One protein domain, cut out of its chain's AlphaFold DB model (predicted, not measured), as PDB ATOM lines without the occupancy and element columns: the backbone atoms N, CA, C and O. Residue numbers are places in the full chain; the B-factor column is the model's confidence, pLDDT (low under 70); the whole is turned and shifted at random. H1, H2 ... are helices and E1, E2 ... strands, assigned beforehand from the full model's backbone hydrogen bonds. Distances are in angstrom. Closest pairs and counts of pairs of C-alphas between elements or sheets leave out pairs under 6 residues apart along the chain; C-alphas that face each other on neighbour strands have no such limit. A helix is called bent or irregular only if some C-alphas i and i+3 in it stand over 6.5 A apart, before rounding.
ATOM      1  N   THR A   5      -5.494  27.133 -16.052       82.88
ATOM      2  CA  THR A   5      -6.381  26.113 -15.504       82.88
ATOM      3  C   THR A   5      -7.838  26.530 -15.651       82.88
ATOM      4  O   THR A   5      -8.177  27.701 -15.483       82.88
ATOM      5  N   GLU A   6      -8.702  25.571 -15.973       81.50
ATOM      6  CA  GLU A   6     -10.143  25.777 -16.133       81.50
ATOM      7  C   GLU A   6     -10.909  24.565 -15.599       81.50
ATOM      8  O   GLU A   6     -10.375  23.457 -15.563       81.50
ATOM      9  N   LYS A   7     -12.154  24.771 -15.165       80.75
ATOM     10  CA  LYS A   7     -13.046  23.687 -14.756       80.75
ATOM     11  C   LYS A   7     -14.001  23.321 -15.888       80.75
ATOM     12  O   LYS A   7     -14.617  24.206 -16.478       80.75
ATOM     13  N   ILE A   8     -14.163  22.028 -16.145       77.62
ATOM     14  CA  ILE A   8     -15.156  21.482 -17.077       77.62
ATOM     15  C   ILE A   8     -15.995  20.413 -16.385       77.62
ATOM     16  O   ILE A   8     -15.502  19.723 -15.502       77.62
ATOM     17  N   SER A   9     -17.244  20.236 -16.801       75.38
ATOM     18  CA  SER A   9     -18.089  19.146 -16.305       75.38
ATOM     19  C   SER A   9     -18.077  17.982 -17.289       75.38
ATOM     20  O   SER A   9     -18.320  18.181 -18.479       75.38
ATOM     21  N   HIS A  10     -17.810  16.775 -16.799       73.44
ATOM     22  CA  HIS A  10     -17.939  15.544 -17.580       73.44
ATOM     23  C   HIS A  10     -18.290  14.370 -16.658       73.44
ATOM     24  O   HIS A  10     -18.259  14.504 -15.440       73.44
ATOM     25  N   TYR A  11     -18.632  13.215 -17.214       73.94
ATOM     26  CA  TYR A  11     -18.961  12.023 -16.438       73.94
ATOM     27  C   TYR A  11     -17.788  11.507 -15.591       73.94
ATOM     28  O   TYR A  11     -16.675  11.355 -16.100       73.94
ATOM     29  N   GLU A  12     -18.045  11.196 -14.320       74.62
ATOM     30  CA  GLU A  12     -17.041  10.812 -13.315       74.62
ATOM     31  C   GLU A  12     -16.379   9.454 -13.573       74.62
ATOM     32  O   GLU A  12     -15.236   9.238 -13.177       74.62
ATOM     33  N   TRP A  13     -17.047   8.532 -14.279       72.38
ATOM     34  CA  TRP A  13     -16.500   7.190 -14.525       72.38
ATOM     35  C   TRP A  13     -15.211   7.216 -15.350       72.38
ATOM     36  O   TRP A  13     -14.437   6.268 -15.270       72.38
ATOM     37  N   MET A  14     -14.938   8.285 -16.105       76.44
ATOM     38  CA  MET A  14     -13.682   8.455 -16.842       76.44
ATOM     39  C   MET A  14     -12.522   8.958 -15.959       76.44
ATOM     40  O   MET A  14     -11.370   8.932 -16.391       76.44
ATOM     41  N   ALA A  15     -12.786   9.404 -14.726       72.44
ATOM     42  CA  ALA A  15     -11.778  10.024 -13.867       72.44
ATOM     43  C   ALA A  15     -10.634   9.070 -13.508       72.44
ATOM     44  O   ALA A  15      -9.484   9.499 -13.427       72.44
ATOM     45  N   CYS A  16     -10.929   7.775 -13.338       69.25
ATOM     46  CA  CYS A  16      -9.907   6.774 -13.037       69.25
ATOM     47  C   CYS A  16      -8.858   6.692 -14.154       69.25
ATOM     48  O   CYS A  16      -7.665   6.684 -13.856       69.25
ATOM     49  N   PHE A  17      -9.281   6.732 -15.419       75.81
ATOM     50  CA  PHE A  17      -8.361   6.841 -16.547       75.81
ATOM     51  C   PHE A  17      -7.566   8.151 -16.510       75.81
ATOM     52  O   PHE A  17      -6.342   8.125 -16.514       75.81
ATOM     53  N   PHE A  18      -8.229   9.305 -16.425       74.69
ATOM     54  CA  PHE A  18      -7.531  10.590 -16.549       74.69
ATOM     55  C   PHE A  18      -6.545  10.893 -15.414       74.69
ATOM     56  O   PHE A  18      -5.587  11.634 -15.626       74.69
ATOM     57  N   ILE A  19      -6.775  10.343 -14.222       71.12
ATOM     58  CA  ILE A  19      -5.932  10.583 -13.044       71.12
ATOM     59  C   ILE A  19      -4.879   9.487 -12.880       71.12
ATOM     60  O   ILE A  19      -3.736   9.789 -12.540       71.12
ATOM     61  N   ASN A  20      -5.251   8.223 -13.106       71.19
ATOM     62  CA  ASN A  20      -4.386   7.076 -12.822       71.19
ATOM     63  C   ASN A  20      -3.812   6.402 -14.076       71.19
ATOM     64  O   ASN A  20      -3.018   5.476 -13.926       71.19
ATOM     65  N   ASP A  21      -4.202   6.833 -15.280       70.81
ATOM     66  CA  ASP A  21      -3.858   6.196 -16.565       70.81
ATOM     67  C   ASP A  21      -4.222   4.696 -16.604       70.81
ATOM     68  O   ASP A  21      -3.573   3.876 -17.252       70.81
ATOM     69  N   ASP A  22      -5.262   4.307 -15.856       71.69
ATOM     70  CA  ASP A  22      -5.681   2.912 -15.715       71.69
ATOM     71  C   ASP A  22      -6.904   2.618 -16.582       71.69
ATOM     72  O   ASP A  22      -7.987   3.148 -16.342       71.69
ATOM     73  N   LEU A  23      -6.731   1.739 -17.572       69.88
ATOM     74  CA  LEU A  23      -7.789   1.276 -18.474       69.88
ATOM     75  C   LEU A  23      -8.356  -0.106 -18.106       69.88
ATOM     76  O   LEU A  23      -9.261  -0.600 -18.780       69.88
ATOM     77  N   SER A  24      -7.843  -0.754 -17.057       70.94
ATOM     78  CA  SER A  24      -8.125  -2.169 -16.761       70.94
ATOM     79  C   SER A  24      -9.590  -2.480 -16.419       70.94
ATOM     80  O   SER A  24     -10.003  -3.637 -16.514       70.94
ATOM     81  N   GLY A  25     -10.381  -1.464 -16.059       70.19
ATOM     82  CA  GLY A  25     -11.804  -1.578 -15.722       70.19
ATOM     83  C   GLY A  25     -12.784  -1.240 -16.850       70.19
ATOM     84  O   GLY A  25     -13.991  -1.330 -16.626       70.19
ATOM     85  N   TYR A  26     -12.300  -0.853 -18.033       74.00
ATOM     86  CA  TYR A  26     -13.147  -0.351 -19.118       74.00
ATOM     87  C   TYR A  26     -13.310  -1.372 -20.250       74.00
ATOM     88  O   TYR A  26     -12.380  -2.073 -20.651       74.00
ATOM     89  N   SER A  27     -14.517  -1.443 -20.797       81.25
ATOM     90  CA  SER A  27     -14.824  -2.126 -22.052       81.25
ATOM     91  C   SER A  27     -14.269  -1.355 -23.257       81.25
ATOM     92  O   SER A  27     -13.922  -0.181 -23.165       81.25
ATOM     93  N   MET A  28     -14.213  -1.990 -24.432       82.00
ATOM     94  CA  MET A  28     -13.748  -1.310 -25.655       82.00
ATOM     95  C   MET A  28     -14.632  -0.120 -26.057       82.00
ATOM     96  O   MET A  28     -14.130   0.865 -26.595       82.00
ATOM     97  N   GLU A  29     -15.941  -0.206 -25.806       81.88
ATOM     98  CA  GLU A  29     -16.879   0.889 -26.081       81.88
ATOM     99  C   GLU A  29     -16.569   2.096 -25.189       81.88
ATOM    100  O   GLU A  29     -16.462   3.220 -25.672       81.88
ATOM    101  N   GLU A  30     -16.308   1.843 -23.908       78.44
ATOM    102  CA  GLU A  30     -15.911   2.858 -22.933       78.44
ATOM    103  C   GLU A  30     -14.557   3.497 -23.263       78.44
ATOM    104  O   GLU A  30     -14.420   4.717 -23.187       78.44
ATOM    105  N   ILE A  31     -13.577   2.700 -23.698       83.94
ATOM    106  CA  ILE A  31     -12.283   3.208 -24.175       83.94
ATOM    107  C   ILE A  31     -12.486   4.146 -25.370       83.94
ATOM    108  O   ILE A  31     -11.897   5.221 -25.416       83.94
ATOM    109  N   THR A  32     -13.375   3.791 -26.302       85.00
ATOM    110  CA  THR A  32     -13.681   4.636 -27.469       85.00
ATOM    111  C   THR A  32     -14.286   5.980 -27.049       85.00
ATOM    112  O   THR A  32     -13.978   7.018 -27.638       85.00
ATOM    113  N   GLU A  33     -15.150   5.997 -26.031       81.88
ATOM    114  CA  GLU A  33     -15.704   7.247 -25.500       81.88
ATOM    115  C   GLU A  33     -14.652   8.098 -24.781       81.88
ATOM    116  O   GLU A  33     -14.637   9.318 -24.961       81.88
ATOM    117  N   ILE A  34     -13.749   7.465 -24.029       82.00
ATOM    118  CA  ILE A  34     -12.610   8.129 -23.384       82.00
ATOM    119  C   ILE A  34     -11.702   8.779 -24.436       82.00
ATOM    120  O   ILE A  34     -11.410   9.971 -24.338       82.00
ATOM    121  N   GLU A  35     -11.309   8.041 -25.477       86.06
ATOM    122  CA  GLU A  35     -10.489   8.557 -26.583       86.06
ATOM    123  C   GLU A  35     -11.187   9.711 -27.312       86.06
ATOM    124  O   GLU A  35     -10.572  10.726 -27.650       86.06
ATOM    125  N   ARG A  36     -12.503   9.594 -27.524       85.00
ATOM    126  CA  ARG A  36     -13.301  10.657 -28.136       85.00
ATOM    127  C   ARG A  36     -13.310  11.915 -27.275       85.00
ATOM    128  O   ARG A  36     -13.227  13.015 -27.823       85.00
ATOM    129  N   PHE A  37     -13.435  11.775 -25.960       83.25
ATOM    130  CA  PHE A  37     -13.392  12.912 -25.050       83.25
ATOM    131  C   PHE A  37     -11.989  13.529 -24.988       83.25
ATOM    132  O   PHE A  37     -11.865  14.749 -25.080       83.25
ATOM    133  N   GLU A  38     -10.928  12.721 -24.959       84.69
ATOM    134  CA  GLU A  38      -9.548  13.214 -25.017       84.69
ATOM    135  C   GLU A  38      -9.281  14.007 -26.311       84.69
ATOM    136  O   GLU A  38      -8.723  15.107 -26.277       84.69
ATOM    137  N   SER A  39      -9.754  13.504 -27.455       85.06
ATOM    138  CA  SER A  39      -9.663  14.218 -28.731       85.06
ATOM    139  C   SER A  39     -10.431  15.539 -28.709       85.06
ATOM    140  O   SER A  39      -9.965  16.517 -29.291       85.06
ATOM    141  N   GLN A  40     -11.591  15.590 -28.052       83.00
ATOM    142  CA  GLN A  40     -12.338  16.838 -27.886       83.00
ATOM    143  C   GLN A  40     -11.568  17.822 -27.010       83.00
ATOM    144  O   GLN A  40     -11.448  18.987 -27.377       83.00
ATOM    145  N   LEU A  41     -10.997  17.375 -25.889       81.94
ATOM    146  CA  LEU A  41     -10.163  18.237 -25.052       81.94
ATOM    147  C   LEU A  41      -9.027  18.851 -25.868       81.94
ATOM    148  O   LEU A  41      -8.840  20.062 -25.810       81.94
ATOM    149  N   LYS A  42      -8.324  18.051 -26.674       85.19
ATOM    150  CA  LYS A  42      -7.243  18.539 -27.544       85.19
ATOM    151  C   LYS A  42      -7.752  19.524 -28.600       85.19
ATOM    152  O   LYS A  42      -7.109  20.540 -28.843       85.19
ATOM    153  N   GLU A  43      -8.939  19.296 -29.160       82.50
ATOM    154  CA  GLU A  43      -9.596  20.241 -30.076       82.50
ATOM    155  C   GLU A  43      -9.972  21.573 -29.398       82.50
ATOM    156  O   GLU A  43      -9.964  22.615 -30.048       82.50
ATOM    157  N   TYR A  44     -10.297  21.586 -28.102       78.06
ATOM    158  CA  TYR A  44     -10.699  22.812 -27.395       78.06
ATOM    159  C   TYR A  44      -9.542  23.557 -26.727       78.06
ATOM    160  O   TYR A  44      -9.558  24.787 -26.655       78.06
ATOM    161  N   TYR A  45      -8.560  22.823 -26.221       78.25
ATOM    162  CA  TYR A  45      -7.515  23.330 -25.333       78.25
ATOM    163  C   TYR A  45      -6.101  23.196 -25.910       78.25
ATOM    164  O   TYR A  45      -5.158  23.736 -25.330       78.25
ATOM    165  N   GLY A  46      -5.963  22.518 -27.051       83.12
ATOM    166  CA  GLY A  46      -4.684  22.208 -27.673       83.12
ATOM    167  C   GLY A  46      -4.048  20.926 -27.143       83.12
ATOM    168  O   GLY A  46      -4.492  20.336 -26.158       83.12
ATOM    169  N   ASP A  47      -2.956  20.508 -27.782       85.56
ATOM    170  CA  ASP A  47      -2.282  19.231 -27.499       85.56
ATOM    171  C   ASP A  47      -1.684  19.127 -26.086       85.56
ATOM    172  O   ASP A  47      -1.380  18.029 -25.623       85.56
ATOM    173  N   SER A  48      -1.491  20.252 -25.390       85.00
ATOM    174  CA  SER A  48      -0.949  20.270 -24.026       85.00
ATOM    175  C   SER A  48      -1.991  20.104 -22.925       85.00
ATOM    176  O   SER A  48      -1.618  20.142 -21.749       85.00
ATOM    177  N   VAL A  49      -3.269  19.950 -23.278       84.00
ATOM    178  CA  VAL A  49      -4.331  19.777 -22.293       84.00
ATOM    179  C   VAL A  49      -4.134  18.502 -21.486       84.00
ATOM    180  O   VAL A  49      -3.869  17.426 -22.021       84.00
ATOM    181  N   ARG A  50      -4.302  18.625 -20.176       84.44
ATOM    182  CA  ARG A  50      -4.328  17.499 -19.251       84.44
ATOM    183  C   ARG A  50      -5.356  17.732 -18.165       84.44
ATOM    184  O   ARG A  50      -5.522  18.850 -17.685       84.44
ATOM    185  N   VAL A  51      -6.021  16.664 -17.763       83.12
ATOM    186  CA  VAL A  51      -6.875  16.656 -16.580       83.12
ATOM    187  C   VAL A  51      -5.970  16.493 -15.358       83.12
ATOM    188  O   VAL A  51      -5.129  15.602 -15.322       83.12
ATOM    189  N   MET A  52      -6.100  17.393 -14.389       80.12
ATOM    190  CA  MET A  52      -5.245  17.461 -13.199       80.12
ATOM    191  C   MET A  52      -5.949  16.985 -11.934       80.12
ATOM    192  O   MET A  52      -5.291  16.499 -11.019       80.12
ATOM    193  N   ASP A  53      -7.260  17.187 -11.861       76.00
ATOM    194  CA  ASP A  53      -8.057  16.884 -10.678       76.00
ATOM    195  C   ASP A  53      -9.523  16.682 -11.073       76.00
ATOM    196  O   ASP A  53      -9.972  17.203 -12.097       76.00
ATOM    197  N   CYS A  54     -10.265  15.956 -10.248       69.62
ATOM    198  CA  CYS A  54     -11.705  15.780 -10.345       69.62
ATOM    199  C   CYS A  54     -12.319  16.139  -8.974       69.62
ATOM    200  O   CYS A  54     -12.708  15.284  -8.179       69.62
ATOM    201  N   SER A  55     -12.293  17.437  -8.650       58.56
ATOM    202  CA  SER A  55     -12.152  17.972  -7.283       58.56
ATOM    203  C   SER A  55     -13.217  17.568  -6.248       58.56
ATOM    204  O   SER A  55     -13.015  17.833  -5.066       58.56
ATOM    205  N   GLU A  56     -14.331  16.938  -6.638       54.91
ATOM    206  CA  GLU A  56     -15.413  16.523  -5.724       54.91
ATOM    207  C   GLU A  56     -16.139  15.216  -6.133       54.91
ATOM    208  O   GLU A  56     -17.241  14.960  -5.650       54.91
ATOM    209  N   CYS A  57     -15.579  14.368  -7.010       53.06
ATOM    210  CA  CYS A  57     -16.302  13.166  -7.464       53.06
ATOM    211  C   CYS A  57     -16.364  12.112  -6.334       53.06
ATOM    212  O   CYS A  57     -15.383  11.436  -6.021       53.06
ATOM    213  N   THR A  58     -17.525  11.991  -5.681       48.09
ATOM    214  CA  THR A  58     -17.794  11.006  -4.616       48.09
ATOM    215  C   THR A  58     -18.203   9.619  -5.130       48.09
ATOM    216  O   THR A  58     -18.415   8.719  -4.315       48.09
ATOM    217  N   GLY A  59     -18.277   9.400  -6.447       52.62
ATOM    218  CA  GLY A  59     -18.657   8.126  -7.051       52.62
ATOM    219  C   GLY A  59     -17.567   7.528  -7.940       52.62
ATOM    220  O   GLY A  59     -17.637   7.597  -9.159       52.62
ATOM    221  N   PHE A  60     -16.601   6.798  -7.373       50.50
ATOM    222  CA  PHE A  60     -15.815   5.826  -8.161       50.50
ATOM    223  C   PHE A  60     -16.645   4.552  -8.432       50.50
ATOM    224  O   PHE A  60     -16.199   3.435  -8.173       50.50
ATOM    225  N   GLY A  61     -17.899   4.716  -8.859       49.03
ATOM    226  CA  GLY A  61     -18.866   3.641  -9.039       49.03
ATOM    227  C   GLY A  61     -19.368   3.580 -10.474       49.03
ATOM    228  O   GLY A  61     -19.983   4.514 -10.974       49.03
ATOM    229  N   THR A  62     -19.146   2.452 -11.144       42.50
ATOM    230  CA  THR A  62     -19.800   2.142 -12.419       42.50
ATOM    231  C   THR A  62     -21.290   1.876 -12.179       42.50
ATOM    232  O   THR A  62     -21.591   1.028 -11.340       42.50
ATOM    233  N   PRO A  63     -22.242   2.506 -12.889       46.28
ATOM    234  CA  PRO A  63     -23.638   2.117 -12.771       46.28
ATOM    235  C   PRO A  63     -23.897   0.783 -13.473       46.28
ATOM    236  O   PRO A  63     -23.349   0.487 -14.537       46.28
ATOM    237  N   ASP A  64     -24.778   0.000 -12.855       43.25
ATOM    238  CA  ASP A  64     -25.118  -1.370 -13.241       43.25
ATOM    239  C   ASP A  64     -26.035  -1.487 -14.478       43.25
ATOM    240  O   ASP A  64     -26.275  -2.598 -14.946       43.25
ATOM    241  N   TYR A  65     -26.568  -0.394 -15.044       38.94
ATOM    242  CA  TYR A  65     -27.591  -0.502 -16.098       38.94
ATOM    243  C   TYR A  65     -27.568   0.628 -17.142       38.94
ATOM    244  O   TYR A  65     -28.105   1.704 -16.908       38.94
ATOM    245  N   GLY A  66     -27.028   0.327 -18.332       41.69
ATOM    246  CA  GLY A  66     -27.515   0.766 -19.657       41.69
ATOM    247  C   GLY A  66     -27.666   2.261 -20.001       41.69
ATOM    248  O   GLY A  66     -28.180   2.549 -21.079       41.69
ATOM    249  N   GLY A  67     -27.265   3.194 -19.135       46.91
ATOM    250  CA  GLY A  67     -27.196   4.640 -19.403       46.91
ATOM    251  C   GLY A  67     -25.750   5.157 -19.482       46.91
ATOM    252  O   GLY A  67     -24.828   4.371 -19.242       46.91
ATOM    253  N   PRO A  68     -25.528   6.455 -19.798       50.97
ATOM    254  CA  PRO A  68     -24.212   7.064 -19.620       50.97
ATOM    255  C   PRO A  68     -23.774   6.838 -18.172       50.97
ATOM    256  O   PRO A  68     -24.554   7.046 -17.239       50.97
ATOM    257  N   LYS A  69     -22.570   6.288 -17.997       57.88
ATOM    258  CA  LYS A  69     -22.113   5.865 -16.679       57.88
ATOM    259  C   LYS A  69     -21.837   7.085 -15.783       57.88
ATOM    260  O   LYS A  69     -21.396   8.108 -16.285       57.88
ATOM    261  N   GLY A  70     -22.049   6.960 -14.472       59.94
ATOM    262  CA  GLY A  70     -21.643   7.932 -13.448       59.94
ATOM    263  C   GLY A  70     -22.396   9.268 -13.440       59.94
ATOM    264  O   GLY A  70     -23.130   9.606 -14.369       59.94
ATOM    265  N   ASP A  71     -22.193  10.038 -12.376       66.38
ATOM    266  CA  ASP A  71     -22.652  11.424 -12.295       66.38
ATOM    267  C   ASP A  71     -21.708  12.372 -13.057       66.38
ATOM    268  O   ASP A  71     -20.545  12.058 -13.330       66.38
ATOM    269  N   LEU A  72     -22.202  13.557 -13.429       70.88
ATOM    270  CA  LEU A  72     -21.330  14.630 -13.912       70.88
ATOM    271  C   LEU A  72     -20.500  15.159 -12.742       70.88
ATOM    272  O   LEU A  72     -21.054  15.540 -11.712       70.88
ATOM    273  N   CYS A  73     -19.191  15.266 -12.930       72.56
ATOM    274  CA  CYS A  73     -18.308  15.907 -11.976       72.56
ATOM    275  C   CYS A  73     -17.371  16.930 -12.627       72.56
ATOM    276  O   CYS A  73     -17.190  16.969 -13.849       72.56
ATOM    277  N   GLU A  74     -16.847  17.837 -11.801       77.56
ATOM    278  CA  GLU A  74     -15.954  18.900 -12.251       77.56
ATOM    279  C   GLU A  74     -14.517  18.390 -12.372       77.56
ATOM    280  O   GLU A  74     -13.890  18.006 -11.386       77.56
ATOM    281  N   TYR A  75     -13.979  18.464 -13.583       79.19
ATOM    282  CA  TYR A  75     -12.582  18.225 -13.899       79.19
ATOM    283  C   TYR A  75     -11.826  19.547 -13.982       79.19
ATOM    284  O   TYR A  75     -12.229  20.462 -14.704       79.19
ATOM    285  N   LEU A  76     -10.697  19.635 -13.286       84.06
ATOM    286  CA  LEU A  76      -9.725  20.702 -13.473       84.06
ATOM    287  C   LEU A  76      -8.816  20.323 -14.639       84.06
ATOM    288  O   LEU A  76      -8.044  19.370 -14.539       84.06
ATOM    289  N   VAL A  77      -8.876  21.079 -15.728       85.44
ATOM    290  CA  VAL A  77      -7.961  20.931 -16.860       85.44
ATOM    291  C   VAL A  77      -6.875  21.990 -16.810       85.44
ATOM    292  O   VAL A  77      -7.133  23.147 -16.485       85.44
ATOM    293  N   GLU A  78      -5.656  21.597 -17.152       85.88
ATOM    294  CA  GLU A  78      -4.522  22.488 -17.351       85.88
ATOM    295  C   GLU A  78      -4.083  22.434 -18.815       85.88
ATOM    296  O   GLU A  78      -3.989  21.356 -19.394       85.88
ATOM    297  N   TYR A  79      -3.800  23.589 -19.411       85.31
ATOM    298  CA  TYR A  79      -3.358  23.698 -20.798       85.31
ATOM    299  C   TYR A  79      -2.451  24.916 -20.996       85.31
ATOM    300  O   TYR A  79      -2.440  25.862 -20.195       85.31
ATOM    301  N   LYS A  80      -1.676  24.922 -22.085       85.19
ATOM    302  CA  LYS A  80      -0.868  26.085 -22.463       85.19
ATOM    303  C   LYS A  80      -1.673  26.984 -23.401       85.19
ATOM    304  O   LYS A  80      -2.092  26.524 -24.458       85.19
ATOM    305  N   PRO A  81      -1.827  28.286 -23.100       77.25
ATOM    306  CA  PRO A  81      -2.634  29.182 -23.932       77.25
ATOM    307  C   PRO A  81      -2.131  29.327 -25.377       77.25
ATOM    308  O   PRO A  81      -2.902  29.693 -26.253       77.25
ATOM    309  N   GLN A  82      -0.858  29.027 -25.635       80.94
ATOM    310  CA  GLN A  82      -0.270  29.037 -26.977       80.94
ATOM    311  C   GLN A  82      -0.782  27.908 -27.889       80.94
ATOM    312  O   GLN A  82      -0.668  28.032 -29.104       80.94
ATOM    313  N   ASP A  83      -1.322  26.830 -27.309       80.12
ATOM    314  CA  ASP A  83      -1.844  25.680 -28.055       80.12
ATOM    315  C   ASP A  83      -3.352  25.829 -28.330       80.12
ATOM    316  O   ASP A  83      -3.956  24.972 -28.972       80.12
ATOM    317  N   LEU A  84      -3.972  26.929 -27.876       74.75
ATOM    318  CA  LEU A  84      -5.384  27.195 -28.120       74.75
ATOM    319  C   LEU A  84      -5.661  27.380 -29.622       74.75
ATOM    320  O   LEU A  84      -5.012  28.209 -30.273       74.75
ATOM    321  N   PRO A  85      -6.678  26.701 -30.175       67.69
ATOM    322  CA  PRO A  85      -7.035  26.845 -31.579       67.69
ATOM    323  C   PRO A  85      -7.766  28.172 -31.841       67.69
ATOM    324  O   PRO A  85      -8.982  28.223 -31.916       67.69
ATOM    325  N   SER A  86      -7.023  29.262 -32.048       66.94
ATOM    326  CA  SER A  86      -7.506  30.613 -32.420       66.94
ATOM    327  C   SER A  86      -8.457  31.322 -31.426       66.94
ATOM    328  O   SER A  86      -9.262  30.714 -30.728       66.94
ATOM    329  N   GLU A  87      -8.420  32.660 -31.391       59.00
ATOM    330  CA  GLU A  87      -9.287  33.475 -30.513       59.00
ATOM    331  C   GLU A  87     -10.791  33.328 -30.813       59.00
ATOM    332  O   GLU A  87     -11.608  33.420 -29.900       59.00
ATOM    333  N   HIS A  88     -11.176  33.025 -32.061       53.94
ATOM    334  CA  HIS A  88     -12.582  32.816 -32.439       53.94
ATOM    335  C   HIS A  88     -13.220  31.588 -31.773       53.94
ATOM    336  O   HIS A  88     -14.443  31.518 -31.654       53.94
ATOM    337  N   TRP A  89     -12.411  30.626 -31.328       58.62
ATOM    338  CA  TRP A  89     -12.890  29.380 -30.739       58.62
ATOM    339  C   TRP A  89     -13.260  29.514 -29.260       58.62
ATOM    340  O   TRP A  89     -14.121  28.778 -28.784       58.62
ATOM    341  N   GLN A  90     -12.697  30.494 -28.540       58.81
ATOM    342  CA  GLN A  90     -12.984  30.692 -27.113       58.81
ATOM    343  C   GLN A  90     -14.471  30.967 -26.841       58.81
ATOM    344  O   GLN A  90     -15.016  30.432 -25.882       58.81
ATOM    345  N   SER A  91     -15.151  31.729 -27.704       57.12
ATOM    346  CA  SER A  91     -16.592  31.990 -27.547       57.12
ATOM    347  C   SER A  91     -17.459  30.763 -27.859       57.12
ATOM    348  O   SER A  91     -18.487  30.568 -27.220       57.12
ATOM    349  N   HIS A  92     -17.035  29.897 -28.787       59.75
ATOM    350  CA  HIS A  92     -17.742  28.648 -29.108       59.75
ATOM    351  C   HIS A  92     -17.519  27.546 -28.065       59.75
ATOM    352  O   HIS A  92     -18.376  26.682 -27.882       59.75
ATOM    353  N   LYS A  93     -16.381  27.583 -27.371       62.88
ATOM    354  CA  LYS A  93     -15.994  26.626 -26.334       62.88
ATOM    355  C   LYS A  93     -16.991  26.588 -25.172       62.88
ATOM    356  O   LYS A  93     -17.404  25.503 -24.767       62.88
ATOM    357  N   GLU A  94     -17.422  27.747 -24.672       56.16
ATOM    358  CA  GLU A  94     -18.390  27.820 -23.565       56.16
ATOM    359  C   GLU A  94     -19.765  27.249 -23.943       56.16
ATOM    360  O   GLU A  94     -20.402  26.585 -23.124       56.16
ATOM    361  N   GLU A  95     -20.227  27.474 -25.176       56.03
ATOM    362  CA  GLU A  95     -21.507  26.940 -25.658       56.03
ATOM    363  C   GLU A  95     -21.431  25.439 -25.971       56.03
ATOM    364  O   GLU A  95     -22.346  24.690 -25.626       56.03
ATOM    365  N   ALA A  96     -20.332  24.972 -26.571       59.41
ATOM    366  CA  ALA A  96     -20.146  23.566 -26.928       59.41
ATOM    367  C   ALA A  96     -20.032  22.652 -25.698       59.41
ATOM    368  O   ALA A  96     -20.575  21.545 -25.706       59.41
ATOM    369  N   LEU A  97     -19.368  23.121 -24.635       56.75
ATOM    370  CA  LEU A  97     -19.255  22.387 -23.371       56.75
ATOM    371  C   LEU A  97     -20.574  22.395 -22.581       56.75
ATOM    372  O   LEU A  97     -20.916  21.386 -21.973       56.75
ATOM    373  N   LYS A  98     -21.358  23.484 -22.631       49.84
ATOM    374  CA  LYS A  98     -22.678  23.554 -21.976       49.84
ATOM    375  C   LYS A  98     -23.752  22.731 -22.693       49.84
ATOM    376  O   LYS A  98     -24.544  22.076 -22.032       49.84
ATOM    377  N   SER A  99     -23.786  22.740 -24.027       47.41
ATOM    378  CA  SER A  99     -24.873  22.123 -24.808       47.41
ATOM    379  C   SER A  99     -24.776  20.600 -24.959       47.41
ATOM    380  O   SER A  99     -25.724  19.992 -25.450       47.41
ATOM    381  N   ARG A 100     -23.636  19.979 -24.634       49.97
ATOM    382  CA  ARG A 100     -23.429  18.531 -24.839       49.97
ATOM    383  C   ARG A 100     -23.727  17.668 -23.617       49.97
ATOM    384  O   ARG A 100     -23.901  16.466 -23.783       49.97
ATOM    385  N   TYR A 101     -23.790  18.267 -22.431       47.31
ATOM    386  CA  TYR A 101     -23.917  17.541 -21.163       47.31
ATOM    387  C   TYR A 101     -25.095  18.034 -20.302       47.31
ATOM    388  O   TYR A 101     -25.170  17.682 -19.130       47.31
TER     389      TYR A 101
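AT A GLANCE: This is residues 5 to 101 of the 102 residues of an uncharacterized protein of Sphaerochaeta globosa (strain ATCC BAA-1886 / DSM 22777 / Buddy) (UniProt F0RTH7). A small, strongly twisted sheet of three strands, E1, E3 and E2, has helices over one face: the long helix H2, and the short helix H1 about perpendicular to it. H3 only grazes the sheet and is close to the last part of H2, while the 18 residues 54 to 71 between E2 and E3 make a wide loop toward the other end of the long axis. The printed part has 97 residues with three named helices and three named strands, in the order E1, H1, H2, E2, E3, H3; the sheet is antiparallel with the order E1, E3, E2. The class is mixed, helices and strands, with 59 residues in named elements. The whole is compact, with a radius of gyration of the C-alphas of 13.6 A, but elongated in outline, spanning 42 by 26 by 26 A.

IN THESE COORDINATES: The inner strand of the sheet is E3, residues 72 to 79, 21.3 A from first to last C-alpha. Its edge strands are E1, residues 5 to 11, 18.9 A long from C-alpha 5 at (-6.381, 26.113, -15.504), and E2, residues 50 to 53, 9.4 A long. H1, residues 12 to 20, is 13.2 A long and only just irregular: C-alphas 13 and 16 are 6.8 A apart. H2, residues 28 to 45, is the longest helix at 25.4 A, from C-alpha 28 at (-13.748, -1.310, -25.655). H3, residues 87 to 99, is 20.1 A long and ends with C-alpha 99 at (-24.873, 22.123, -24.808); it is neither bent nor irregular, but only just, with C-alphas 88 and 91 at 6.4 A.

HOW THE PARTS SIT: E1 and E3 are antiparallel neighbours at 146 degrees, with N 8 and O 75 at 2.9 A and N 75 and O 8 at 2.8 A, within hydrogen-bond range. E3 and E2, a hairpin, are antiparallel at 128 degrees, with N 52 and O 76 at 2.8 A and N 50 and O 78 at 2.9 A. E1, H1 H2 and E2 form a split strand-helix-strand unit, two strands of one sheet that are not neighbours, with helices between them along the chain and E3 between them in the sheet, and its crossover is right-handed. H1 and H2 on one face of the sheet make two layers. H1 has a height over the sheet of 8.2 A and runs across the strands, at 72 degrees to E2 on the local plane; its closest C-alpha to E2 is that of Phe 18, 6.1 A from that of Val 51. H2 also has a height over the sheet of 8.2 A and runs across the strands, at 76 degrees to E2 on the local plane; its closest C-alpha to E3 is that of Tyr 45, 6.2 A from that of Tyr 79. H1 and H2 are close but not clearly touching, the closest C-alphas being those of Met 14 and Ile 34 at 6.6 A, and their lines are about perpendicular at 77 degrees. H3 only grazes the sheet with residues 94 to 98; the closest C-alphas of E1 and H3 are those of Ile 8 and Leu 97 at 7.6 A. H2 and H3 are close but not clearly touching, with the C-alphas of Tyr 44 and Lys 93 the closest at 6.6 A; they run opposite ways at a tilt of 37 degrees, only just steep. H1 and H3 are apart. In H2 every O i to N i+4 pair is within hydrogen-bond range, against 3 of 5 in H1 and 5 of 9 in H3.

THE WHOLE: The two C-alphas farthest apart are those of Asp 64 and Glu 87, at 42.0 A. The printed part has no cut. The link from E2 to E3 is long, those from E1 to H1 and from H2 to E2 are tight, and those from H1 to H2 and from E3 to H3 are short. The mean pLDDT of the printed part is 70.1; 37 residues are under 70, namely 16, 23, 54 to 71 and 85 to 101, and the mean of H3 is 57.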